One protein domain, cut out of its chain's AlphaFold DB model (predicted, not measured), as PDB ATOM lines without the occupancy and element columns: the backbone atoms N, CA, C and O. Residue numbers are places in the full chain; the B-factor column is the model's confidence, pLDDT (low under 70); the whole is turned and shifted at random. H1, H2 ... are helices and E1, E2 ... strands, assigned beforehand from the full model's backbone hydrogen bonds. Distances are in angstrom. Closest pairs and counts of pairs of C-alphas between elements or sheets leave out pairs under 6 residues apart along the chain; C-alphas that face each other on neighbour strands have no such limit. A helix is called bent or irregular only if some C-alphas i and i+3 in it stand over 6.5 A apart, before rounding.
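This is residues 10 to 198 of the 319 residues of the protein "HNH endonuclease" of Sphingobium yanoikuyae (UniProt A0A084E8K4). A twisted five-stranded sheet curls round the helix H1, and a two-stranded sheet, E4 and E7, is partly face to face with it, their strands crossed. H5 and H4 pack on E7, and H3 meets the start of H4. The printed part has 189 residues and the order H1 E1 E2 E3 H2 E4 H3 E5 E6 H4 E7 H5. The larger sheet, E1 - E2 - E3 = E5 - E6, is mixed, the smaller one antiparallel, and the class is mixed, helices and strands. The whole is compact, with a radius of gyration of the C-alphas of 16.3 A and spans of 48 by 36 by 36 A.

H1, residues 10 to 28, begins with C-alpha 10 at (30.971, 79.239, 164.896) and measures 27.2 A; it has a kink of 27 degrees near residue 21 and is irregular, with C-alphas 20 and 23 7.0 A apart. E1, residues 31 to 41, 27.4 A, bends by 72 degrees at residue 34. E2, residues 44 to 53, measures 28.3 A, and E3 is residues 59 to 65. H2, residues 74 to 78, is joined to E4, residues 79 to 83, by a tight link with 0 residues between them. H3, residues 93 to 107, measures 21.2 A. E5 is residues 111 to 118, and E6, residues 121 to 129, measures 24.1 A. H4, residues 133 to 149, measures 24.3 A. E7 is residues 168 to 173. H5, residues 180 to 187, ends with C-alpha 187 at (54.517, 98.780, 161.788).

E1 E2 E3 form a meander, each strand the antiparallel neighbour of the one before; N 37 and O 48 are 2.9 A apart, N 61 and O 49 2.8 A. E3 and E5 are parallel, with N 64 and O 113 at 2.8 A; E5 and E6 are a hairpin, with N 114 and O 126 at 2.8 A. H1 on one face of this sheet makes two layers; C-alphas 27 and 33, the closest of H1 and E1, are 6.6 A apart. The sheet E4 E7, with N 82 and O 169 at 2.8 A, makes a sandwich, two sheets face to face, with the larger sheet, strands at 82 degrees. The closest C-alphas of E7 and H5, Leu 171 and Ala 183, are 4.9 A apart. H4 and H5 touch, Gln 140 and Val 182 closest at 5.3 A between C-alphas, a shallow tilt of 13 degrees, opposite ways. H3 touches H4 with residues 97 to 101 alone, the C-alphas of Leu 97 and Pro 134 closest at 5.5 A. The closest C-alphas of H2 and E7, Leu 78 and Asp 173, are 5.8 A apart. Every O i to N i+4 pair is within hydrogen-bond range in H3 and H4; 12 of 15 are in H1, 0 of 1 in H2 and 1 of 4 in H5, beside O i to N i+3 counts of 1 of 2 in H2 and 4 of 5 in H5.

The C-alphas of Thr 34 and Gly 151, the two farthest apart, are 47.7 A apart. The printed part has no cut, and the link from H4 to E7, 18 residues, is long. The mean pLDDT of the printed part is 87.9; residues 10, 43, 70 to 71 and 119 to 120 are under 70.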
ATOM      1  N   ARG A  10      30.552  78.076 164.094       69.75
ATOM      2  CA  ARG A  10      30.971  79.239 164.896       69.75
ATOM      3  C   ARG A  10      32.167  79.980 164.280       69.75
ATOM      4  O   ARG A  10      32.259  81.198 164.400       69.75
ATOM      5  N   SER A  11      33.088  79.267 163.629       70.62
ATOM      6  CA  SER A  11      34.228  79.876 162.932       70.62
ATOM      7  C   SER A  11      33.824  80.602 161.660       70.62
ATOM      8  O   SER A  11      34.418  81.630 161.359       70.62
ATOM      9  N   ILE A  12      32.864  80.057 160.913       74.25
ATOM     10  CA  ILE A  12      32.375  80.664 159.672       74.25
ATOM     11  C   ILE A  12      31.577  81.922 160.010       74.25
ATOM     12  O   ILE A  12      31.851  82.980 159.455       74.25
ATOM     13  N   PHE A  13      30.678  81.830 160.993       74.94
ATOM     14  CA  PHE A  13      29.887  82.965 161.460       74.94
ATOM     15  C   PHE A  13      30.762  84.113 161.981       74.94
ATOM     16  O   PHE A  13      30.554  85.264 161.614       74.94
ATOM     17  N   ALA A  14      31.784  83.808 162.791       72.12
ATOM     18  CA  ALA A  14      32.718  84.824 163.277       72.12
ATOM     19  C   ALA A  14      33.503  85.486 162.130       72.12
ATOM     20  O   ALA A  14      33.629  86.705 162.106       72.12
ATOM     21  N   GLU A  15      33.985  84.702 161.154       82.56
ATOM     22  CA  GLU A  15      34.661  85.238 159.964       82.56
ATOM     23  C   GLU A  15      33.738  86.176 159.166       82.56
ATOM     24  O   GLU A  15      34.161  87.258 158.759       82.56
ATOM     25  N   GLU A  16      32.472  85.802 158.972       82.50
ATOM     26  CA  GLU A  16      31.475  86.634 158.288       82.50
ATOM     27  C   GLU A  16      31.170  87.928 159.050       82.50
ATOM     28  O   GLU A  16      31.159  89.001 158.447       82.50
ATOM     29  N   ALA A  17      30.997  87.844 160.371       80.75
ATOM     30  CA  ALA A  17      30.731  88.997 161.224       80.75
ATOM     31  C   ALA A  17      31.895  90.000 161.237       80.75
ATOM     32  O   ALA A  17      31.666  91.210 161.174       80.75
ATOM     33  N   THR A  18      33.146  89.528 161.287       83.69
ATOM     34  CA  THR A  18      34.312  90.413 161.190       83.69
ATOM     35  C   THR A  18      34.359  91.083 159.818       83.69
ATOM     36  O   THR A  18      34.464  92.305 159.745       83.69
ATOM     37  N   ARG A  19      34.218  90.320 158.725       88.19
ATOM     38  CA  ARG A  19      34.262  90.849 157.349       88.19
ATOM     39  C   ARG A  19      33.166  91.875 157.064       88.19
ATOM     40  O   ARG A  19      33.446  92.878 156.407       88.19
ATOM     41  N   GLY A  20      31.962  91.667 157.600       85.31
ATOM     42  CA  GLY A  20      30.840  92.600 157.466       85.31
ATOM     43  C   GLY A  20      31.095  93.974 158.096       85.31
ATOM     44  O   GLY A  20      30.531  94.961 157.639       85.31
ATOM     45  N   ARG A  21      31.987  94.067 159.093       87.50
ATOM     46  CA  ARG A  21      32.340  95.333 159.762       87.50
ATOM     47  C   ARG A  21      33.558  96.048 159.171       87.50
ATOM     48  O   ARG A  21      33.827  97.183 159.557       87.50
ATOM     49  N   VAL A  22      34.303  95.421 158.257       89.94
ATOM     50  CA  VAL A  22      35.558  95.991 157.729       89.94
ATOM     51  C   VAL A  22      35.317  97.275 156.937       89.94
ATOM     52  O   VAL A  22      36.083  98.217 157.085       89.94
ATOM     53  N   GLN A  23      34.256  97.348 156.129       89.38
ATOM     54  CA  GLN A  23      33.953  98.564 155.366       89.38
ATOM     55  C   GLN A  23      33.718  99.766 156.295       89.38
ATOM     56  O   GLN A  23      34.387 100.784 156.147       89.38
ATOM     57  N   ALA A  24      32.856  99.602 157.303       85.12
ATOM     58  CA  ALA A  24      32.561 100.654 158.274       85.12
ATOM     59  C   ALA A  24      33.805 101.089 159.067       85.12
ATOM     60  O   ALA A  24      33.958 102.268 159.373       85.12
ATOM     61  N   LEU A  25      34.716 100.158 159.379       87.19
ATOM     62  CA  LEU A  25      36.009 100.488 159.981       87.19
ATOM     63  C   LEU A  25      36.823 101.425 159.075       87.19
ATOM     64  O   LEU A  25      37.330 102.434 159.550       87.19
ATOM     65  N   LEU A  26      36.955 101.097 157.789       88.69
ATOM     66  CA  LEU A  26      37.736 101.899 156.844       88.69
ATOM     67  C   LEU A  26      37.142 103.304 156.676       88.69
ATOM     68  O   LEU A  26      37.865 104.290 156.804       88.69
ATOM     69  N   GLU A  27      35.829 103.393 156.464       87.06
ATOM     70  CA  GLU A  27      35.113 104.666 156.312       87.06
ATOM     71  C   GLU A  27      35.246 105.538 157.566       87.06
ATOM     72  O   GLU A  27      35.551 106.727 157.469       87.06
ATOM     73  N   ARG A  28      35.127 104.932 158.755       84.25
ATOM     74  CA  ARG A  28      35.322 105.624 160.037       84.25
ATOM     75  C   ARG A  28      36.725 106.220 160.171       84.25
ATOM     76  O   ARG A  28      36.871 107.257 160.805       84.25
ATOM     77  N   HIS A  29      37.736 105.598 159.574       82.31
ATOM     78  CA  HIS A  29      39.129 106.059 159.573       82.31
ATOM     79  C   HIS A  29      39.497 106.883 158.325       82.31
ATOM     80  O   HIS A  29      40.667 106.980 157.952       82.31
ATOM     81  N   GLY A  30      38.498 107.471 157.658       80.69
ATOM     82  CA  GLY A  30      38.696 108.425 156.564       80.69
ATOM     83  C   GLY A  30      39.104 107.816 155.229       80.69
ATOM     84  O   GLY A  30      39.567 108.529 154.336       80.69
ATOM     85  N   ILE A  31      38.920 106.509 155.069       89.00
ATOM     86  CA  ILE A  31      39.144 105.816 153.805       89.00
ATOM     87  C   ILE A  31      37.819 105.786 153.051       89.00
ATOM     88  O   ILE A  31      36.860 105.146 153.474       89.00
ATOM     89  N   THR A  32      37.769 106.466 151.910       89.62
ATOM     90  CA  THR A  32      36.583 106.475 151.051       89.62
ATOM     91  C   THR A  32      36.501 105.149 150.313       89.62
ATOM     92  O   THR A  32      37.404 104.809 149.549       89.62
ATOM     93  N   VAL A  33      35.428 104.390 150.535       92.56
ATOM     94  CA  VAL A  33      35.198 103.106 149.866       92.56
ATOM     95  C   VAL A  33      34.392 103.334 148.590       92.56
ATOM     96  O   VAL A  33      33.267 103.819 148.623       92.56
ATOM     97  N   THR A  34      34.971 102.967 147.449       92.06
ATOM     98  CA  THR A  34      34.369 103.124 146.116       92.06
ATOM     99  C   THR A  34      33.837 101.810 145.550       92.06
ATOM    100  O   THR A  34      33.059 101.815 144.599       92.06
ATOM    101  N   GLY A  35      34.248 100.674 146.114       89.19
ATOM    102  CA  GLY A  35      33.795  99.360 145.679       89.19
ATOM    103  C   GLY A  35      34.013  98.288 146.739       89.19
ATOM    104  O   GLY A  35      34.979  98.313 147.496       89.19
ATOM    105  N   HIS A  36      33.120  97.307 146.782       93.06
ATOM    106  CA  HIS A  36      33.228  96.163 147.680       93.06
ATOM    107  C   HIS A  36      32.785  94.901 146.942       93.06
ATOM    108  O   HIS A  36      31.699  94.846 146.365       93.06
ATOM    109  N   ARG A  37      33.637  93.872 146.959       91.00
ATOM    110  CA  ARG A  37      33.330  92.545 146.427       91.00
ATOM    111  C   ARG A  37      33.616  91.480 147.473       91.00
ATOM    112  O   ARG A  37      34.724  91.414 148.007       91.00
ATOM    113  N   GLN A  38      32.647  90.600 147.697       88.12
ATOM    114  CA  GLN A  38      32.800  89.431 148.554       88.12
ATOM    115  C   GLN A  38      32.388  88.166 147.797       88.12
ATOM    116  O   GLN A  38      31.216  87.956 147.501       88.12
ATOM    117  N   ASP A  39      33.364  87.306 147.517       84.81
ATOM    118  CA  ASP A  39      33.174  86.046 146.805       84.81
ATOM    119  C   ASP A  39      33.249  84.879 147.802       84.81
ATOM    120  O   ASP A  39      34.286  84.650 148.434       84.81
ATOM    121  N   LYS A  40      32.167  84.101 147.935       81.12
ATOM    122  CA  LYS A  40      32.171  82.846 148.706       81.12
ATOM    123  C   LYS A  40      32.495  81.672 147.775       81.12
ATOM    124  O   LYS A  40      31.745  81.381 146.848       81.12
ATOM    125  N   ARG A  41      33.614  80.977 148.011       75.50
ATOM    126  CA  ARG A  41      34.011  79.747 147.301       75.50
ATOM    127  C   ARG A  41      34.036  78.576 148.279       75.50
ATOM    128  O   ARG A  41      35.033  78.342 148.965       75.50
ATOM    129  N   GLY A  42      32.925  77.844 148.360       74.62
ATOM    130  CA  GLY A  42      32.734  76.821 149.391       74.62
ATOM    131  C   GLY A  42      32.762  77.462 150.779       74.62
ATOM    132  O   GLY A  42      31.996  78.379 151.043       74.62
ATOM    133  N   SER A  43      33.681  77.028 151.647       65.19
ATOM    134  CA  SER A  43      33.871  77.641 152.972       65.19
ATOM    135  C   SER A  43      34.831  78.839 152.974       65.19
ATOM    136  O   SER A  43      35.027  79.462 154.013       65.19
ATOM    137  N   ALA A  44      35.512  79.144 151.865       72.56
ATOM    138  CA  ALA A  44      36.459  80.256 151.796       72.56
ATOM    139  C   ALA A  44      35.750  81.548 151.378       72.56
ATOM    140  O   ALA A  44      35.042  81.568 150.372       72.56
ATOM    141  N   ILE A  45      35.984  82.625 152.125       82.88
ATOM    142  CA  ILE A  45      35.459  83.953 151.814       82.88
ATOM    143  C   ILE A  45      36.622  84.821 151.351       82.88
ATOM    144  O   ILE A  45      37.596  85.015 152.080       82.88
ATOM    145  N   ILE A  46      36.527  85.326 150.127       87.19
ATOM    146  CA  ILE A  46      37.456  86.313 149.580       87.19
ATOM    147  C   ILE A  46      36.739  87.652 149.627       87.19
ATOM    148  O   ILE A  46      35.637  87.774 149.103       87.19
ATOM    149  N   GLN A  47      37.359  88.649 150.244       93.62
ATOM    150  CA  GLN A  47      36.813  89.998 150.318       93.62
ATOM    151  C   GLN A  47      37.846  90.982 149.782       93.62
ATOM    152  O   GLN A  47      39.023  90.940 150.154       93.62
ATOM    153  N   VAL A  48      37.390  91.841 148.881       95.44
ATOM    154  CA  VAL A  48      38.180  92.887 148.243       95.44
ATOM    155  C   VAL A  48      37.427  94.194 148.400       95.44
ATOM    156  O   VAL A  48      36.242  94.265 148.076       95.44
ATOM    157  N   ILE A  49      38.119  95.212 148.893       95.81
ATOM    158  CA  ILE A  49      37.586  96.562 149.046       95.81
ATOM    159  C   ILE A  49      38.425  97.488 148.172       95.81
ATOM    160  O   ILE A  49      39.650  97.397 148.151       95.81
ATOM    161  N   GLU A  50      37.762  98.342 147.414       95.12
ATOM    162  CA  GLU A  50      38.359  99.370 146.575       95.12
ATOM    163  C   GLU A  50      38.035 100.727 147.189       95.12
ATOM    164  O   GLU A  50      36.916 100.950 147.650       95.12
ATOM    165  N   GLY A  51      39.025 101.607 147.255       93.38
ATOM    166  CA  GLY A  51      38.869 102.905 147.895       93.38
ATOM    167  C   GLY A  51      40.140 103.736 147.843       93.38
ATOM    168  O   GLY A  51      41.121 103.328 147.232       93.38
ATOM    169  N   HIS A  52      40.135 104.895 148.483       89.44
ATOM    170  CA  HIS A  52      41.288 105.793 148.553       89.44
ATOM    171  C   HIS A  52      41.284 106.569 149.874       89.44
ATOM    172  O   HIS A  52      40.258 106.680 150.547       89.44
ATOM    173  N   ILE A  53      42.446 107.095 150.259       85.44
ATOM    174  CA  ILE A  53      42.611 107.924 151.460       85.44
ATOM    175  C   ILE A  53      42.788 109.372 151.006       85.44
ATOM    176  O   ILE A  53      43.774 109.670 150.332       85.44
ATOM    177  N   GLY A  54      41.847 110.260 151.345       79.81
ATOM    178  CA  GLY A  54      41.847 111.645 150.846       79.81
ATOM    179  C   GLY A  54      41.947 111.696 149.316       79.81
ATOM    180  O   GLY A  54      41.313 110.894 148.643       79.81
ATOM    181  N   ASP A  55      42.805 112.554 148.768       77.38
ATOM    182  CA  ASP A  55      43.087 112.624 147.320       77.38
ATOM    183  C   ASP A  55      44.210 111.662 146.864       77.38
ATOM    184  O   ASP A  55      44.843 111.853 145.823       77.38
ATOM    185  N   GLY A  56      44.512 110.642 147.673       79.88
ATOM    186  CA  GLY A  56      45.545 109.649 147.390       79.88
ATOM    187  C   GLY A  56      45.202 108.700 146.231       79.88
ATOM    188  O   GLY A  56      44.072 108.672 145.736       79.88
ATOM    189  N   PRO A  57      46.171 107.876 145.791       85.81
ATOM    190  CA  PRO A  57      45.952 106.922 144.712       85.81
ATOM    191  C   PRO A  57      44.884 105.878 145.085       85.81
ATOM    192  O   PRO A  57      44.769 105.503 146.256       85.81
ATOM    193  N   PRO A  58      44.137 105.347 144.099       91.50
ATOM    194  CA  PRO A  58      43.172 104.290 144.349       91.50
ATOM    195  C   PRO A  58      43.874 103.021 144.839       91.50
ATOM    196  O   PRO A  58      44.880 102.566 144.291       91.50
ATOM    197  N   MET A  59      43.294 102.425 145.868       94.38
ATOM    198  CA  MET A  59      43.762 101.225 146.535       94.38
ATOM    199  C   MET A  59      42.763 100.101 146.307       94.38
ATOM    200  O   MET A  59      41.570 100.222 146.573       94.38
ATOM    201  N   ARG A  60      43.282  98.956 145.877       96.25
ATOM    202  CA  ARG A  60      42.559  97.687 145.849       96.25
ATOM    203  C   ARG A  60      43.090  96.786 146.953       96.25
ATOM    204  O   ARG A  60      44.215  96.288 146.855       96.25
ATOM    205  N   MET A  61      42.287  96.625 147.998       96.81
ATOM    206  CA  MET A  61      42.640  96.041 149.289       96.81
ATOM    207  C   MET A  61      42.087  94.620 149.405       96.81
ATOM    208  O   MET A  61      40.875  94.414 149.418       96.81
ATOM    209  N   HIS A  62      42.962  93.622 149.507       96.12
ATOM    210  CA  HIS A  62      42.553  92.246 149.794       96.12
ATOM    211  C   HIS A  62      42.481  92.015 151.308       96.12
ATOM    212  O   HIS A  62      43.501  92.110 151.994       96.12
ATOM    213  N   VAL A  63      41.293  91.696 151.827       95.81
ATOM    214  CA  VAL A  63      41.045  91.584 153.272       95.81
ATOM    215  C   VAL A  63      41.446  90.208 153.802       95.81
ATOM    216  O   VAL A  63      40.867  89.176 153.435       95.81
ATOM    217  N   ARG A  64      42.389  90.200 154.744       95.06
ATOM    218  CA  ARG A  64      42.871  89.026 155.475       95.06
ATOM    219  C   ARG A  64      42.561  89.170 156.960       95.06
ATOM    220  O   ARG A  64      42.929  90.160 157.580       95.06
ATOM    221  N   LEU A  65      41.932  88.153 157.538       93.62
ATOM    222  CA  LEU A  65      41.728  88.105 158.981       93.62
ATOM    223  C   LEU A  65      42.958  87.496 159.661       93.62
ATOM    224  O   LEU A  65      43.527  86.513 159.173       93.62
ATOM    225  N   CYS A  66      43.350  88.070 160.792       93.75
ATOM    226  CA  CYS A  66      44.345  87.484 161.677       93.75
ATOM    227  C   CYS A  66      43.774  86.271 162.431       93.75
ATOM    228  O   CYS A  66      42.573  85.982 162.388       93.75
ATOM    229  N   TRP A  67      44.640  85.532 163.126       90.31
ATOM    230  CA  TRP A  67      44.212  84.425 163.977       90.31
ATOM    231  C   TRP A  67      43.170  84.867 165.006       90.31
ATOM    232  O   TRP A  67      43.239  85.946 165.594       90.31
ATOM    233  N   ARG A  68      42.178  84.001 165.214       82.75
ATOM    234  CA  ARG A  68      41.023  84.303 166.055       82.75
ATOM    235  C   ARG A  68      41.413  84.423 167.526       82.75
ATOM    236  O   ARG A  68      42.182  83.606 168.035       82.75
ATOM    237  N   ARG A  69      40.803  85.401 168.195       81.62
ATOM    238  CA  ARG A  69      40.793  85.575 169.650       81.62
ATOM    239  C   ARG A  69      39.414  85.182 170.152       81.62
ATOM    240  O   ARG A  69      38.530  86.019 170.257       81.62
ATOM    241  N   ASP A  70      39.230  83.891 170.387       69.38
ATOM    242  CA  ASP A  70      37.933  83.315 170.762       69.38
ATOM    243  C   ASP A  70      37.792  83.151 172.284       69.38
ATOM    244  O   ASP A  70      36.953  82.377 172.749       69.38
ATOM    245  N   GLY A  71      38.691  83.776 173.054       68.31
ATOM    246  CA  GLY A  71      38.750  83.647 174.506       68.31
ATOM    247  C   GLY A  71      39.137  82.242 174.976       68.31
ATOM    248  O   GLY A  71      38.932  81.904 176.139       68.31
ATOM    249  N   ARG A  72      39.706  81.391 174.103       70.12
ATOM    250  CA  ARG A  72      40.032  79.992 174.463       70.12
ATOM    251  C   ARG A  72      41.146  79.915 175.496       70.12
ATOM    252  O   ARG A  72      41.247  78.934 176.227       70.12
ATOM    253  N   ASN A  73      42.021  80.914 175.510       74.12
ATOM    254  CA  ASN A  73      43.006  81.119 176.557       74.12
ATOM    255  C   ASN A  73      43.344  82.609 176.661       74.12
ATOM    256  O   ASN A  73      43.365  83.319 175.658       74.12
ATOM    257  N   ALA A  74      43.682  83.066 177.869       75.19
ATOM    258  CA  ALA A  74      44.034  84.465 178.125       75.19
ATOM    259  C   ALA A  74      45.270  84.941 177.336       75.19
ATOM    260  O   ALA A  74      45.457  86.137 177.131       75.19
ATOM    261  N   ARG A  75      46.112  84.013 176.855       80.75
ATOM    262  CA  ARG A  75      47.314  84.340 176.076       80.75
ATOM    263  C   ARG A  75      47.003  84.718 174.625       80.75
ATOM    264  O   ARG A  75      47.878  85.299 173.996       80.75
ATOM    265  N   GLU A  76      45.809  84.435 174.088       81.31
ATOM    266  CA  GLU A  76      45.411  84.824 172.717       81.31
ATOM    267  C   GLU A  76      45.465  86.346 172.501       81.31
ATOM    268  O   GLU A  76      45.700  86.800 171.385       81.31
ATOM    269  N   ALA A  77      45.306  87.139 173.567       83.44
ATOM    270  CA  ALA A  77      45.421  88.595 173.511       83.44
ATOM    271  C   ALA A  77      46.863  89.095 173.297       83.44
ATOM    272  O   ALA A  77      47.049  90.233 172.877       83.44
ATOM    273  N   LEU A  78      47.871  88.254 173.561       86.88
ATOM    274  CA  LEU A  78      49.287  88.629 173.522       86.88
ATOM    275  C   LEU A  78      49.914  88.486 172.134       86.88
ATOM    276  O   LEU A  78      51.066  88.858 171.959       86.88
ATOM    277  N   TYR A  79      49.225  87.905 171.154       90.44
ATOM    278  CA  TYR A  79      49.790  87.730 169.819       90.44
ATOM    279  C   TYR A  79      48.748  87.911 168.721       90.44
ATOM    280  O   TYR A  79      47.550  87.698 168.913       90.44
ATOM    281  N   SER A  80      49.214  88.327 167.548       93.69
ATOM    282  CA  SER A  80      48.399  88.487 166.350       93.69
ATOM    283  C   SER A  80      49.245  88.198 165.119       93.69
ATOM    284  O   SER A  80      50.348  88.727 164.976       93.69
ATOM    285  N   ALA A  81      48.728  87.359 164.224       94.50
ATOM    286  CA  ALA A  81      49.362  87.076 162.947       94.50
ATOM    287  C   ALA A  81      48.320  86.750 161.875       94.50
ATOM    288  O   ALA A  81      47.264  86.180 162.167       94.50
ATOM    289  N   ALA A  82      48.632  87.090 160.628       94.88
ATOM    290  CA  ALA A  82      47.831  86.785 159.454       94.88
ATOM    291  C   ALA A  82      48.552  85.776 158.558       94.88
ATOM    292  O   ALA A  82      49.711  85.953 158.175       94.88
ATOM    293  N   GLN A  83      47.840  84.719 158.175       92.94
ATOM    294  CA  GLN A  83      48.360  83.702 157.270       92.94
ATOM    295  C   GLN A  83      48.359  84.217 155.820       92.94
ATOM    296  O   GLN A  83      47.331  84.651 155.288       92.94
ATOM    297  N   LEU A  84      49.505  84.130 155.142       91.94
ATOM    298  CA  LEU A  84      49.645  84.560 153.747       91.94
ATOM    299  C   LEU A  84      49.168  83.484 152.764       91.94
ATOM    300  O   LEU A  84      48.515  83.791 151.762       91.94
ATOM    301  N   LYS A  85      49.460  82.214 153.068       88.75
ATOM    302  CA  LYS A  85      49.085  81.050 152.256       88.75
ATOM    303  C   LYS A  85      48.872  79.816 153.136       88.75
ATOM    304  O   LYS A  85      49.568  79.635 154.129       88.75
ATOM    305  N   ALA A  86      47.926  78.958 152.745       83.06
ATOM    306  CA  ALA A  86      47.522  77.772 153.509       83.06
ATOM    307  C   ALA A  86      48.613  76.695 153.643       83.06
ATOM    308  O   ALA A  86      48.621  75.937 154.609       83.06
ATOM    309  N   ARG A  87      49.479  76.572 152.633       84.38
ATOM    310  CA  ARG A  87      50.629  75.662 152.619       84.38
ATOM    311  C   ARG A  87      51.751  76.282 151.799       84.38
ATOM    312  O   ARG A  87      51.475  76.884 150.761       84.38
ATOM    313  N   ARG A  88      52.990  76.112 152.251       85.94
ATOM    314  CA  ARG A  88      54.185  76.442 151.481       85.94
ATOM    315  C   ARG A  88      54.286  75.556 150.249       85.94
ATOM    316  O   ARG A  88      53.837  74.405 150.264       85.94
ATOM    317  N   ASP A  89      54.876  76.113 149.209       83.00
ATOM    318  CA  ASP A  89      55.252  75.366 148.022       83.00
ATOM    319  C   ASP A  89      56.400  74.401 148.358       83.00
ATOM    320  O   ASP A  89      57.123  74.573 149.347       83.00
ATOM    321  N   LYS A  90      56.529  73.332 147.563       79.06
ATOM    322  CA  LYS A  90      57.553  72.297 147.788       79.06
ATOM    323  C   LYS A  90      58.969  72.857 147.648       79.06
ATOM    324  O   LYS A  90      59.872  72.379 148.323       79.06
ATOM    325  N   ASP A  91      59.108  73.903 146.842       78.12
ATOM    326  CA  ASP A  91      60.375  74.530 146.463       78.12
ATOM    327  C   ASP A  91      60.888  75.545 147.503       78.12
ATOM    328  O   ASP A  91      61.878  76.229 147.277       78.12
ATOM    329  N   GLY A  92      60.231  75.646 148.667       87.00
ATOM    330  CA  GLY A  92      60.707  76.432 149.808       87.00
ATOM    331  C   GLY A  92      59.978  77.760 150.035       87.00
ATOM    332  O   GLY A  92      58.950  78.067 149.426       87.00
ATOM    333  N   TRP A  93      60.485  78.538 150.996       86.62
ATOM    334  CA  TRP A  93      59.854  79.780 151.462       86.62
ATOM    335  C   TRP A  93      59.887  80.897 150.417       86.62
ATOM    336  O   TRP A  93      58.865  81.549 150.203       86.62
ATOM    337  N   GLU A  94      61.012  81.068 149.725       86.25
ATOM    338  CA  GLU A  94      61.203  82.111 148.709       86.25
ATOM    339  C   GLU A  94      60.189  81.976 147.570       86.25
ATOM    340  O   GLU A  94      59.433  82.908 147.297       86.25
ATOM    341  N   GLN A  95      60.078  80.779 146.982       87.38
ATOM    342  CA  GLN A  95      59.102  80.504 145.926       87.38
ATOM    343  C   GLN A  95      57.660  80.700 146.417       87.38
ATOM    344  O   GLN A  95      56.812  81.219 145.688       87.38
ATOM    345  N   THR A  96      57.388  80.336 147.676       89.31
ATOM    346  CA  THR A  96      56.069  80.528 148.288       89.31
ATOM    347  C   THR A  96      55.686  82.005 148.338       89.31
ATOM    348  O   THR A  96      54.569  82.366 147.956       89.31
ATOM    349  N   LEU A  97      56.595  82.869 148.793       91.25
ATOM    350  CA  LEU A  97      56.346  84.306 148.902       91.25
ATOM    351  C   LEU A  97      56.333  85.001 147.544       91.25
ATOM    352  O   LEU A  97      55.458  85.834 147.305       91.25
ATOM    353  N   ALA A  98      57.216  84.601 146.626       88.94
ATOM    354  CA  ALA A  98      57.183  85.061 145.244       88.94
ATOM    355  C   ALA A  98      55.828  84.740 144.590       88.94
ATOM    356  O   ALA A  98      55.233  85.595 143.934       88.94
ATOM    357  N   GLY A  99      55.286  83.543 144.840       89.62
ATOM    358  CA  GLY A  99      53.951  83.148 144.396       89.62
ATOM    359  C   GLY A  99      52.822  83.977 145.020       89.62
ATOM    360  O   GLY A  99      51.850  84.300 144.334       89.62
ATOM    361  N   VAL A 100      52.940  84.358 146.299       89.50
ATOM    362  CA  VAL A 100      51.979  85.257 146.968       89.50
ATOM    363  C   VAL A 100      51.989  86.644 146.317       89.50
ATOM    364  O   VAL A 100      50.925  87.131 145.934       89.50
ATOM    365  N   ALA A 101      53.163  87.248 146.120       90.38
ATOM    366  CA  ALA A 101      53.287  88.559 145.477       90.38
ATOM    367  C   ALA A 101      52.825  88.528 144.008       90.38
ATOM    368  O   ALA A 101      52.048  89.376 143.571       90.38
ATOM    369  N   ALA A 102      53.221  87.503 143.245       91.06
ATOM    370  CA  ALA A 102      52.781  87.323 141.859       91.06
ATOM    371  C   ALA A 102      51.257  87.163 141.750       91.06
ATOM    372  O   ALA A 102      50.636  87.682 140.820       91.06
ATOM    373  N   ARG A 103      50.628  86.480 142.716       91.19
ATOM    374  CA  ARG A 103      49.168  86.379 142.788       91.19
ATOM    375  C   ARG A 103      48.518  87.740 143.017       91.19
ATOM    376  O   ARG A 103      47.559  88.042 142.312       91.19
ATOM    377  N   HIS A 104      49.026  88.532 143.959       92.81
ATOM    378  CA  HIS A 104      48.509  89.875 144.219       92.81
ATOM    379  C   HIS A 104      48.593  90.761 142.972       92.81
ATOM    380  O   HIS A 104      47.575  91.332 142.581       92.81
ATOM    381  N   ARG A 105      49.736  90.759 142.273       90.94
ATOM    382  CA  ARG A 105      49.906  91.469 140.994       90.94
ATOM    383  C   ARG A 105      48.913  91.005 139.925       90.94
ATOM    384  O   ARG A 105      48.244  91.833 139.318       90.94
ATOM    385  N   ARG A 106      48.744  89.689 139.737       93.19
ATOM    386  CA  ARG A 106      47.781  89.122 138.766       93.19
ATOM    387  C   ARG A 106      46.333  89.515 139.072       93.19
ATOM    388  O   ARG A 106      45.537  89.697 138.159       93.19
ATOM    389  N   GLU A 107      45.976  89.590 140.351       90.25
ATOM    390  CA  GLU A 107      44.620  89.926 140.805       90.25
ATOM    391  C   GLU A 107      44.393  91.447 140.923       90.25
ATOM    392  O   GLU A 107      43.259  91.876 141.154       90.25
ATOM    393  N   GLY A 108      45.439  92.255 140.702       92.06
ATOM    394  CA  GLY A 108      45.417  93.718 140.760       92.06
ATOM    395  C   GLY A 108      45.355  94.278 142.182       92.06
ATOM    396  O   GLY A 108      44.884  95.393 142.379       92.06
ATOM    397  N   HIS A 109      45.751  93.500 143.190       94.88
ATOM    398  CA  HIS A 109      45.753  93.938 144.583       94.88
ATOM    399  C   HIS A 109      46.969  94.815 144.863       94.88
ATOM    400  O   HIS A 109      48.103  94.359 144.757       94.88
ATOM    401  N   THR A 110      46.707  96.058 145.257       94.69
ATOM    402  CA  THR A 110      47.747  97.014 145.664       94.69
ATOM    403  C   THR A 110      48.166  96.799 147.117       94.69
ATOM    404  O   THR A 110      49.342  96.902 147.446       94.69
ATOM    405  N   HIS A 111      47.201  96.469 147.982       96.31
ATOM    406  CA  HIS A 111      47.404  96.352 149.420       96.31
ATOM    407  C   HIS A 111      46.709  95.105 149.966       96.31
ATOM    408  O   HIS A 111      45.650  94.685 149.490       96.31
ATOM    409  N   SER A 112      47.292  94.521 151.004       96.81
ATOM    410  CA  SER A 112      46.668  93.499 151.833       96.81
ATOM    411  C   SER A 112      46.222  94.157 153.133       96.81
ATOM    412  O   SER A 112      47.062  94.559 153.934       96.81
ATOM    413  N   LEU A 113      44.911  94.245 153.350       97.19
ATOM    414  CA  LEU A 113      44.339  94.740 154.599       97.19
ATOM    415  C   LEU A 113      44.290  93.591 155.604       97.19
ATOM    416  O   LEU A 113      43.518  92.651 155.418       97.19
ATOM    417  N   MET A 114      45.119  93.640 156.642       96.88
ATOM    418  CA  MET A 114      45.111  92.652 157.720       96.88
ATOM    419  C   MET A 114      44.356  93.207 158.917       96.88
ATOM    420  O   MET A 114      44.685  94.290 159.397       96.88
ATOM    421  N   VAL A 115      43.356  92.469 159.391       93.69
ATOM    422  CA  VAL A 115      42.520  92.890 160.520       93.69
ATOM    423  C   VAL A 115      42.532  91.849 161.633       93.69
ATOM    424  O   VAL A 115      42.245  90.668 161.419       93.69
ATOM    425  N   GLN A 116      42.853  92.304 162.841       91.81
ATOM    426  CA  GLN A 116      42.690  91.545 164.070       91.81
ATOM    427  C   GLN A 116      41.442  92.038 164.775       91.81
ATOM    428  O   GLN A 116      41.373  93.175 165.232       91.81
ATOM    429  N   ASP A 117      40.484  91.141 164.905       83.56
ATOM    430  CA  ASP A 117      39.259  91.364 165.648       83.56
ATOM    431  C   ASP A 117      39.326  90.653 167.002       83.56
ATOM    432  O   ASP A 117      40.132  89.733 167.212       83.56
ATOM    433  N   SER A 118      38.502  91.108 167.929       76.69
ATOM    434  CA  SER A 118      38.349  90.549 169.267       76.69
ATOM    435  C   SER A 118      36.911  90.753 169.740       76.69
ATOM    436  O   SER A 118      36.141  91.457 169.089       76.69
ATOM    437  N   GLU A 119      36.545  90.189 170.892       65.38
ATOM    438  CA  GLU A 119      35.231  90.451 171.506       65.38
ATOM    439  C   GLU A 119      34.996  91.947 171.785       65.38
ATOM    440  O   GLU A 119      33.862  92.413 171.776       65.38
ATOM    441  N   ALA A 120      36.078  92.709 171.955       60.59
ATOM    442  CA  ALA A 120      36.105  94.150 172.169       60.59
ATOM    443  C   ALA A 120      36.001  94.999 170.882       60.59
ATOM    444  O   ALA A 120      35.945  96.226 170.958       60.59
ATOM    445  N   GLY A 121      36.012  94.371 169.703       74.19
ATOM    446  CA  GLY A 121      36.129  95.035 168.404       74.19
ATOM    447  C   GLY A 121      37.515  94.881 167.767       74.19
ATOM    448  O   GLY A 121      38.326  94.042 168.181       74.19
ATOM    449  N   PHE A 122      37.776  95.676 166.724       80.50
ATOM    450  CA  PHE A 122      39.039  95.637 165.985       80.50
ATOM    451  C   PHE A 122      40.194  96.148 166.852       80.50
ATOM    452  O   PHE A 122      40.169  97.274 167.334       80.50
ATOM    453  N   VAL A 123      41.210  95.305 167.027       86.00
ATOM    454  CA  VAL A 123      42.440  95.619 167.768       86.00
ATOM    455  C   VAL A 123      43.504  96.168 166.826       86.00
ATOM    456  O   VAL A 123      44.178  97.140 167.144       86.00
ATOM    457  N   PHE A 124      43.648  95.548 165.653       88.75
ATOM    458  CA  PHE A 124      44.589  95.988 164.629       88.75
ATOM    459  C   PHE A 124      43.913  96.023 163.273       88.75
ATOM    460  O   PHE A 124      43.145  95.122 162.926       88.75
ATOM    461  N   ALA A 125      44.274  97.026 162.486       92.75
ATOM    462  CA  ALA A 125      43.951  97.113 161.079       92.75
ATOM    463  C   ALA A 125      45.126  97.770 160.359       92.75
ATOM    464  O   ALA A 125      45.488  98.909 160.650       92.75
ATOM    465  N   VAL A 126      45.758  97.023 159.458       93.56
ATOM    466  CA  VAL A 126      46.981  97.452 158.778       93.56
ATOM    467  C   VAL A 126      46.876  97.205 157.282       93.56
ATOM    468  O   VAL A 126      46.507  96.113 156.843       93.56
ATOM    469  N   LEU A 127      47.194  98.228 156.494       94.69
ATOM    470  CA  LEU A 127      47.299  98.145 155.042       94.69
ATOM    471  C   LEU A 127      48.760  97.943 154.674       94.69
ATOM    472  O   LEU A 127      49.596  98.810 154.911       94.69
ATOM    473  N   VAL A 128      49.051  96.784 154.095       96.00
ATOM    474  CA  VAL A 128      50.410  96.380 153.731       96.00
ATOM    475  C   VAL A 128      50.542  96.398 152.211       96.00
ATOM    476  O   VAL A 128      49.765  95.686 151.564       96.00
ATOM    477  N   PRO A 129      51.491  97.147 151.619       94.94
ATOM    478  CA  PRO A 129      51.747  97.091 150.183       94.94
ATOM    479  C   PRO A 129      52.032  95.654 149.742       94.94
ATOM    480  O   PRO A 129      52.873  94.962 150.318       94.94
ATOM    481  N   CYS A 130      51.301  95.165 148.741       94.88
ATOM    482  CA  CYS A 130      51.358  93.754 148.359       94.88
ATOM    483  C   CYS A 130      52.739  93.314 147.854       94.88
ATOM    484  O   CYS A 130      53.123  92.164 148.083       94.88
ATOM    485  N   ASP A 131      53.466  94.212 147.188       92.19
ATOM    486  CA  ASP A 131      54.800  93.937 146.645       92.19
ATOM    487  C   ASP A 131      55.884  93.872 147.733       92.19
ATOM    488  O   ASP A 131      56.880  93.171 147.557       92.19
ATOM    489  N   ASP A 132      55.645  94.488 148.895       94.56
ATOM    490  CA  ASP A 132      56.595  94.518 150.012       94.56
ATOM    491  C   ASP A 132      56.440  93.334 150.971       94.56
ATOM    492  O   ASP A 132      57.350  93.037 151.749       94.56
ATOM    493  N   ILE A 133      55.319  92.604 150.898       95.62
ATOM    494  CA  ILE A 133      55.030  91.442 151.756       95.62
ATOM    495  C   ILE A 133      56.212  90.456 151.845       95.62
ATOM    496  O   ILE A 133      56.526  90.038 152.964       95.62
ATOM    497  N   PRO A 134      56.886  90.059 150.740       95.19
ATOM    498  CA  PRO A 134      58.028  89.153 150.824       95.19
ATOM    499  C   PRO A 134      59.192  89.715 151.650       95.19
ATOM    500  O   PRO A 134      59.776  88.986 152.449       95.19
ATOM    501  N   MET A 135      59.501  91.007 151.494       95.56
ATOM    502  CA  MET A 135      60.609  91.657 152.201       95.56
ATOM    503  C   MET A 135      60.302  91.833 153.689       95.56
ATOM    504  O   MET A 135      61.144  91.525 154.533       95.56
ATOM    505  N   ILE A 136      59.074  92.250 154.020       96.44
ATOM    506  CA  ILE A 136      58.600  92.354 155.406       96.44
ATOM    507  C   ILE A 136      58.679  90.985 156.086       96.44
ATOM    508  O   ILE A 136      59.181  90.872 157.205       96.44
ATOM    509  N   TRP A 137      58.213  89.930 155.411       96.81
ATOM    510  CA  TRP A 137      58.241  88.579 155.965       96.81
ATOM    511  C   TRP A 137      59.668  88.102 156.231       96.81
ATOM    512  O   TRP A 137      59.943  87.582 157.312       96.81
ATOM    513  N   GLU A 138      60.587  88.313 155.284       96.44
ATOM    514  CA  GLU A 138      61.987  87.915 155.457       96.44
ATOM    515  C   GLU A 138      62.639  88.688 156.605       96.44
ATOM    516  O   GLU A 138      63.358  88.111 157.424       96.44
ATOM    517  N   ARG A 139      62.312  89.977 156.752       97.25
ATOM    518  CA  ARG A 139      62.794  90.780 157.876       97.25
ATOM    519  C   ARG A 139      62.244  90.283 159.215       97.25
ATOM    520  O   ARG A 139      63.017  90.161 160.164       97.25
ATOM    521  N   GLN A 140      60.959  89.933 159.299       97.50
ATOM    522  CA  GLN A 140      60.383  89.308 160.499       97.50
ATOM    523  C   GLN A 140      61.036  87.960 160.813       97.50
ATOM    524  O   GLN A 140      61.320  87.666 161.977       97.50
ATOM    525  N   ARG A 141      61.318  87.153 159.783       96.12
ATOM    526  CA  ARG A 141      62.038  85.885 159.929       96.12
ATOM    527  C   ARG A 141      63.429  86.108 160.511       96.12
ATOM    528  O   ARG A 141      63.777  85.414 161.463       96.12
ATOM    529  N   ALA A 142      64.186  87.067 159.981       96.69
ATOM    530  CA  ALA A 142      65.534  87.386 160.439       96.69
ATOM    531  C   ALA A 142      65.548  87.889 161.891       96.69
ATOM    532  O   ALA A 142      66.296  87.359 162.708       96.69
ATOM    533  N   VAL A 143      64.667  88.833 162.249       96.00
ATOM    534  CA  VAL A 143      64.544  89.328 163.636       96.00
ATOM    535  C   VAL A 143      64.171  88.193 164.587       96.00
ATOM    536  O   VAL A 143      64.758  88.048 165.652       96.00
ATOM    537  N   SER A 144      63.228  87.334 164.194       96.62
ATOM    538  CA  SER A 144      62.880  86.173 165.007       96.62
ATOM    539  C   SER A 144      64.033  85.175 165.148       96.62
ATOM    540  O   SER A 144      64.068  84.484 166.161       96.62
ATOM    541  N   ALA A 145      64.906  85.028 164.150       96.12
ATOM    542  CA  ALA A 145      66.061  84.138 164.236       96.12
ATOM    543  C   ALA A 145      67.098  84.682 165.233       96.12
ATOM    544  O   ALA A 145      67.518  83.931 166.107       96.12
ATOM    545  N   ASP A 146      67.398  85.986 165.180       95.94
ATOM    546  CA  ASP A 146      68.286  86.670 166.139       95.94
ATOM    547  C   ASP A 146      67.788  86.526 167.586       95.94
ATOM    548  O   ASP A 146      68.544  86.159 168.485       95.94
ATOM    549  N   LEU A 147      66.485  86.730 167.821       94.25
ATOM    550  CA  LEU A 147      65.896  86.576 169.156       94.25
ATOM    551  C   LEU A 147      66.007  85.145 169.699       94.25
ATOM    552  O   LEU A 147      66.196  84.962 170.903       94.25
ATOM    553  N   LEU A 148      65.864  84.135 168.835       94.12
ATOM    554  CA  LEU A 148      66.002  82.728 169.220       94.12
ATOM    555  C   LEU A 148      67.461  82.380 169.518       94.12
ATOM    556  O   LEU A 148      67.733  81.739 170.528       94.12
ATOM    557  N   GLU A 149      68.391  82.836 168.677       94.62
ATOM    558  CA  GLU A 149      69.830  82.632 168.858       94.62
ATOM    559  C   GLU A 149      70.333  83.258 170.166       94.62
ATOM    560  O   GLU A 149      71.113  82.648 170.895       94.62
ATOM    561  N   ARG A 150      69.818  84.440 170.517       93.25
ATOM    562  CA  ARG A 150      70.173  85.167 171.744       93.25
ATOM    563  C   ARG A 150      69.396  84.715 172.986       93.25
ATOM    564  O   ARG A 150      69.621  85.261 174.063       93.25
ATOM    565  N   GLY A 151      68.469  83.763 172.857       91.50
ATOM    566  CA  GLY A 151      67.642  83.280 173.972       91.50
ATOM    567  C   GLY A 151      66.641  84.308 174.521       91.50
ATOM    568  O   GLY A 151      66.149  84.153 175.637       91.50
ATOM    569  N   LEU A 152      66.316  85.350 173.752       89.56
ATOM    570  CA  LEU A 152      65.420  86.446 174.155       89.56
ATOM    571  C   LEU A 152      63.935  86.149 173.879       89.56
ATOM    572  O   LEU A 152      63.047  86.891 174.288       89.56
ATOM    573  N   ALA A 153      63.641  85.033 173.210       85.50
ATOM    574  CA  ALA A 153      62.280  84.581 172.919       85.50
ATOM    575  C   ALA A 153      61.691  83.656 174.012       85.50
ATOM    576  O   ALA A 153      60.713  82.939 173.775       85.50
ATOM    577  N   GLY A 154      62.290  83.635 175.208       87.81
ATOM    578  CA  GLY A 154      61.859  82.800 176.328       87.81
ATOM    579  C   GLY A 154      61.839  81.310 175.976       87.81
ATOM    580  O   GLY A 154      62.862  80.742 175.615       87.81
ATOM    581  N   ASN A 155      60.664  80.674 176.060       86.50
ATOM    582  CA  ASN A 155      60.504  79.238 175.781       86.50
ATOM    583  C   ASN A 155      60.132  78.937 174.317       86.50
ATOM    584  O   ASN A 155      59.761  77.806 173.993       86.50
ATOM    585  N   LEU A 156      60.142  79.937 173.431       85.88
ATOM    586  CA  LEU A 156      59.863  79.716 172.014       85.88
ATOM    587  C   LEU A 156      61.038  78.982 171.367       85.88
ATOM    588  O   LEU A 156      62.177  79.418 171.457       85.88
ATOM    589  N   SER A 157      60.745  77.880 170.679       81.88
ATOM    590  CA  SER A 157      61.735  77.088 169.936       81.88
ATOM    591  C   SER A 157      61.607  77.217 168.417       81.88
ATOM    592  O   SER A 157      62.427  76.680 167.677       81.88
ATOM    593  N   ALA A 158      60.572  77.909 167.934       90.38
ATOM    594  CA  ALA A 158      60.261  78.029 166.515       90.38
ATOM    595  C   ALA A 158      60.211  79.495 166.075       90.38
ATOM    596  O   ALA A 158      59.732  80.361 166.807       90.38
ATOM    597  N   ASN A 159      60.670  79.750 164.849       94.38
ATOM    598  CA  ASN A 159      60.648  81.072 164.231       94.38
ATOM    599  C   ASN A 159      59.210  81.561 164.019       94.38
ATOM    600  O   ASN A 159      58.389  80.803 163.519       94.38
ATOM    601  N   HIS A 160      58.918  82.823 164.323       92.69
ATOM    602  CA  HIS A 160      57.582  83.410 164.183       92.69
ATOM    603  C   HIS A 160      57.025  83.280 162.757       92.69
ATOM    604  O   HIS A 160      55.961  82.693 162.539       92.69
ATOM    605  N   ALA A 161      57.749  83.822 161.779       89.56
ATOM    606  CA  ALA A 161      57.299  83.942 160.396       89.56
ATOM    607  C   ALA A 161      57.343  82.594 159.649       89.56
ATOM    608  O   ALA A 161      56.473  82.307 158.819       89.56
ATOM    609  N   ALA A 162      58.331  81.757 159.989       88.81
ATOM    610  CA  ALA A 162      58.639  80.483 159.341       88.81
ATOM    611  C   ALA A 162      58.295  79.250 160.204       88.81
ATOM    612  O   ALA A 162      59.029  78.260 160.193       88.81
ATOM    613  N   ASN A 163      57.179  79.282 160.944       85.62
ATOM    614  CA  ASN A 163      56.705  78.130 161.719       85.62
ATOM    615  C   ASN A 163      55.732  77.241 160.924       85.62
ATOM    616  O   ASN A 163      54.776  77.715 160.307       85.62
ATOM    617  N   GLY A 164      55.915  75.921 161.002       82.44
ATOM    618  CA  GLY A 164      54.983  74.946 160.440       82.44
ATOM    619  C   GLY A 164      54.973  74.922 158.910       82.44
ATOM    620  O   GLY A 164      56.021  74.881 158.265       82.44
ATOM    621  N   SER A 165      53.775  74.873 158.321       83.00
ATOM    622  CA  SER A 165      53.572  74.705 156.876       83.00
ATOM    623  C   SER A 165      53.138  75.980 156.156       83.00
ATOM    624  O   SER A 165      52.920  75.915 154.953       83.00
ATOM    625  N   SER A 166      52.968  77.109 156.847       86.44
ATOM    626  CA  SER A 166      52.310  78.297 156.293       86.44
ATOM    627  C   SER A 166      53.064  79.581 156.611       86.44
ATOM    628  O   SER A 166      53.309  79.841 157.787       86.44
ATOM    629  N   PRO A 167      53.379  80.418 155.608       92.94
ATOM    630  CA  PRO A 167      53.978  81.718 155.871       92.94
ATOM    631  C   PRO A 167      52.949  82.646 156.519       92.94
ATOM    632  O   PRO A 167      51.806  82.735 156.053       92.94
ATOM    633  N   SER A 168      53.356  83.332 157.585       94.69
ATOM    634  CA  SER A 168      52.507  84.270 158.326       94.69
ATOM    635  C   SER A 168      53.238  85.586 158.582       94.69
ATOM    636  O   SER A 168      54.439  85.568 158.837       94.69
ATOM    637  N   LEU A 169      52.510  86.702 158.530       96.44
ATOM    638  CA  LEU A 169      52.984  88.015 158.973       96.44
ATOM    639  C   LEU A 169      52.438  88.317 160.365       96.44
ATOM    640  O   LEU A 169      51.256  88.098 160.624       96.44
ATOM    641  N   TRP A 170      53.298  88.801 161.255       96.31
ATOM    642  CA  TRP A 170      52.979  89.063 162.656       96.31
ATOM    643  C   TRP A 170      52.688  90.542 162.888       96.31
ATOM    644  O   TRP A 170      53.460  91.398 162.465       96.31
ATOM    645  N   LEU A 171      51.584  90.830 163.572       93.31
ATOM    646  CA  LEU A 171      51.152  92.179 163.947       93.31
ATOM    647  C   LEU A 171      51.398  92.459 165.435       93.31
ATOM    648  O   LEU A 171      51.446  93.616 165.836       93.31
ATOM    649  N   GLN A 172      51.554  91.422 166.261       93.38
ATOM    650  CA  GLN A 172      51.826  91.555 167.692       93.38
ATOM    651  C   GLN A 172      52.467  90.276 168.228       93.38
ATOM    652  O   GLN A 172      52.029  89.178 167.870       93.38
ATOM    653  N   ASP A 173      53.436  90.424 169.130       91.00
ATOM    654  CA  ASP A 173      53.823  89.366 170.059       91.00
ATOM    655  C   ASP A 173      54.400  89.927 171.365       91.00
ATOM    656  O   ASP A 173      55.591  90.213 171.465       91.00
ATOM    657  N   ASP A 174      53.562  89.982 172.391       88.69
ATOM    658  CA  ASP A 174      53.877  90.493 173.725       88.69
ATOM    659  C   ASP A 174      54.036  89.353 174.745       88.69
ATOM    660  O   ASP A 174      53.895  89.545 175.954       88.69
ATOM    661  N   ARG A 175      54.286  88.120 174.281       86.88
ATOM    662  CA  ARG A 175      54.477  86.966 175.176       86.88
ATOM    663  C   ARG A 175      55.750  87.083 176.015       86.88
ATOM    664  O   ARG A 175      55.786  86.501 177.099       86.88
ATOM    665  N   TYR A 176      56.758  87.792 175.509       88.44
ATOM    666  CA  TYR A 176      58.033  88.059 176.171       88.44
ATOM    667  C   TYR A 176      58.468  89.513 175.923       88.44
ATOM    668  O   TYR A 176      57.974  90.134 174.986       88.44
ATOM    669  N   PRO A 177      59.388  90.077 176.728       85.88
ATOM    670  CA  PRO A 177      59.779  91.487 176.606       85.88
ATOM    671  C   PRO A 177      60.349  91.884 175.233       85.88
ATOM    672  O   PRO A 177      60.081  92.986 174.753       85.88
ATOM    673  N   ASP A 178      61.103  90.990 174.584       86.69
ATOM    674  CA  ASP A 178      61.815  91.286 173.332       86.69
ATOM    675  C   ASP A 178      61.062  90.857 172.061       86.69
ATOM    676  O   ASP A 178      61.323  91.377 170.974       86.69
ATOM    677  N   THR A 179      60.077  89.956 172.171       87.88
ATOM    678  CA  THR A 179      59.287  89.477 171.021       87.88
ATOM    679  C   THR A 179      58.493  90.551 170.264       87.88
ATOM    680  O   THR A 179      58.334  90.378 169.048       87.88
ATOM    681  N   PRO A 180      58.099  91.705 170.856       92.81
ATOM    682  CA  PRO A 180      57.453  92.776 170.101       92.81
ATOM    683  C   PRO A 180      58.331  93.328 168.969       92.81
ATOM    684  O   PRO A 180      57.817  93.934 168.031       92.81
ATOM    685  N   ALA A 181      59.651  93.089 169.002       84.81
ATOM    686  CA  ALA A 181      60.559  93.464 167.920       84.81
ATOM    687  C   ALA A 181      60.198  92.817 166.574       84.81
ATOM    688  O   ALA A 181      60.418  93.432 165.534       84.81
ATOM    689  N   VAL A 182      59.601  91.618 166.573       92.81
ATOM    690  CA  VAL A 182      59.144  90.961 165.337       92.81
ATOM    691  C   VAL A 182      57.985  91.740 164.716       92.81
ATOM    692  O   VAL A 182      57.986  92.006 163.516       92.81
ATOM    693  N   ALA A 183      57.006  92.139 165.529       91.69
ATOM    694  CA  ALA A 183      55.859  92.910 165.068       91.69
ATOM    695  C   ALA A 183      56.253  94.331 164.638       91.69
ATOM    696  O   ALA A 183      55.759  94.805 163.623       91.69
ATOM    697  N   ARG A 184      57.191  94.991 165.333       89.38
ATOM    698  CA  ARG A 184      57.678  96.334 164.957       89.38
ATOM    699  C   ARG A 184      58.121  96.434 163.495       89.38
ATOM    700  O   ARG A 184      57.844  97.435 162.853       89.38
ATOM    701  N   VAL A 185      58.681  95.360 162.929       90.81
ATOM    702  CA  VAL A 185      59.078  95.300 161.509       90.81
ATOM    703  C   VAL A 185      57.965  95.725 160.553       90.81
ATOM    704  O   VAL A 185      58.268  96.415 159.589       90.81
ATOM    705  N   ILE A 186      56.713  95.294 160.770       92.50
ATOM    706  CA  ILE A 186      55.616  95.650 159.856       92.50
ATOM    707  C   ILE A 186      55.111  97.066 160.120       92.50
ATOM    708  O   ILE A 186      54.803  97.779 159.173       92.50
ATOM    709  N   TRP A 187      55.044  97.474 161.387       88.44
ATOM    710  CA  TRP A 187      54.517  98.780 161.788       88.44
ATOM    711  C   TRP A 187      55.448  99.938 161.425       88.44
ATOM    712  O   TRP A 187      54.960 101.014 161.097       88.44
ATOM    713  N   ASP A 188      56.758  99.695 161.418       86.69
ATOM    714  CA  ASP A 188      57.777 100.681 161.048       86.69
ATOM    715  C   ASP A 188      58.118 100.637 159.541       86.69
ATOM    716  O   ASP A 188      58.994 101.370 159.075       86.69
ATOM    717  N   TRP A 189      57.474  99.755 158.760       88.75
ATOM    718  CA  TRP A 189      57.805  99.570 157.346       88.75
ATOM    719  C   TRP A 189      57.289 100.735 156.481       88.75
ATOM    720  O   TRP A 189      56.102 101.071 156.548       88.75
ATOM    721  N   PRO A 190      58.124 101.327 155.605       86.75
ATOM    722  CA  PRO A 190      57.694 102.408 154.722       86.75
ATOM    723  C   PRO A 190      56.515 102.006 153.829       86.75
ATOM    724  O   PRO A 190      56.555 100.988 153.149       86.75
ATOM    725  N   GLY A 191      55.462 102.822 153.811       85.44
ATOM    726  CA  GLY A 191      54.263 102.557 153.007       85.44
ATOM    727  C   GLY A 191      53.246 101.619 153.664       85.44
ATOM    728  O   GLY A 191      52.148 101.466 153.133       85.44
ATOM    729  N   VAL A 192      53.550 101.034 154.829       90.81
ATOM    730  CA  VAL A 192      52.528 100.393 155.660       90.81
ATOM    731  C   VAL A 192      51.700 101.465 156.364       90.81
ATOM    732  O   VAL A 192      52.236 102.405 156.945       90.81
ATOM    733  N   ILE A 193      50.374 101.320 156.323       90.19
ATOM    734  CA  ILE A 193      49.446 102.270 156.944       90.19
ATOM    735  C   ILE A 193      48.738 101.581 158.108       90.19
ATOM    736  O   ILE A 193      48.023 100.592 157.922       90.19
ATOM    737  N   ASN A 194      48.911 102.130 159.310       89.44
ATOM    738  CA  ASN A 194      48.111 101.765 160.470       89.44
ATOM    739  C   ASN A 194      46.753 102.468 160.383       89.44
ATOM    740  O   ASN A 194      46.643 103.650 160.706       89.44
ATOM    741  N   VAL A 195      45.722 101.735 159.961       86.81
ATOM    742  CA  VAL A 195      44.361 102.272 159.817       86.81
ATOM    743  C   VAL A 195      43.854 102.800 161.154       86.81
ATOM    744  O   VAL A 195      43.232 103.854 161.188       86.81
ATOM    745  N   MET A 196      44.191 102.133 162.261       81.50
ATOM    746  CA  MET A 196      43.741 102.555 163.588       81.50
ATOM    747  C   MET A 196      44.346 103.885 164.049       81.50
ATOM    748  O   MET A 196      43.794 104.513 164.946       81.50
ATOM    749  N   ALA A 197      45.466 104.306 163.455       80.50
ATOM    750  CA  ALA A 197      46.113 105.585 163.742       80.50
ATOM    751  C   ALA A 197      45.643 106.723 162.818       80.50
ATOM    752  O   ALA A 197      46.044 107.868 163.016       80.50
ATOM    753  N   LEU A 198      44.822 106.429 161.801       78.00
ATOM    754  CA  LEU A 198      44.236 107.458 160.947       78.00
ATOM    755  C   LEU A 198      43.157 108.229 161.709       78.00
ATOM    756  O   LEU A 198      42.404 107.647 162.498       78.00
TER     757      LEU A 198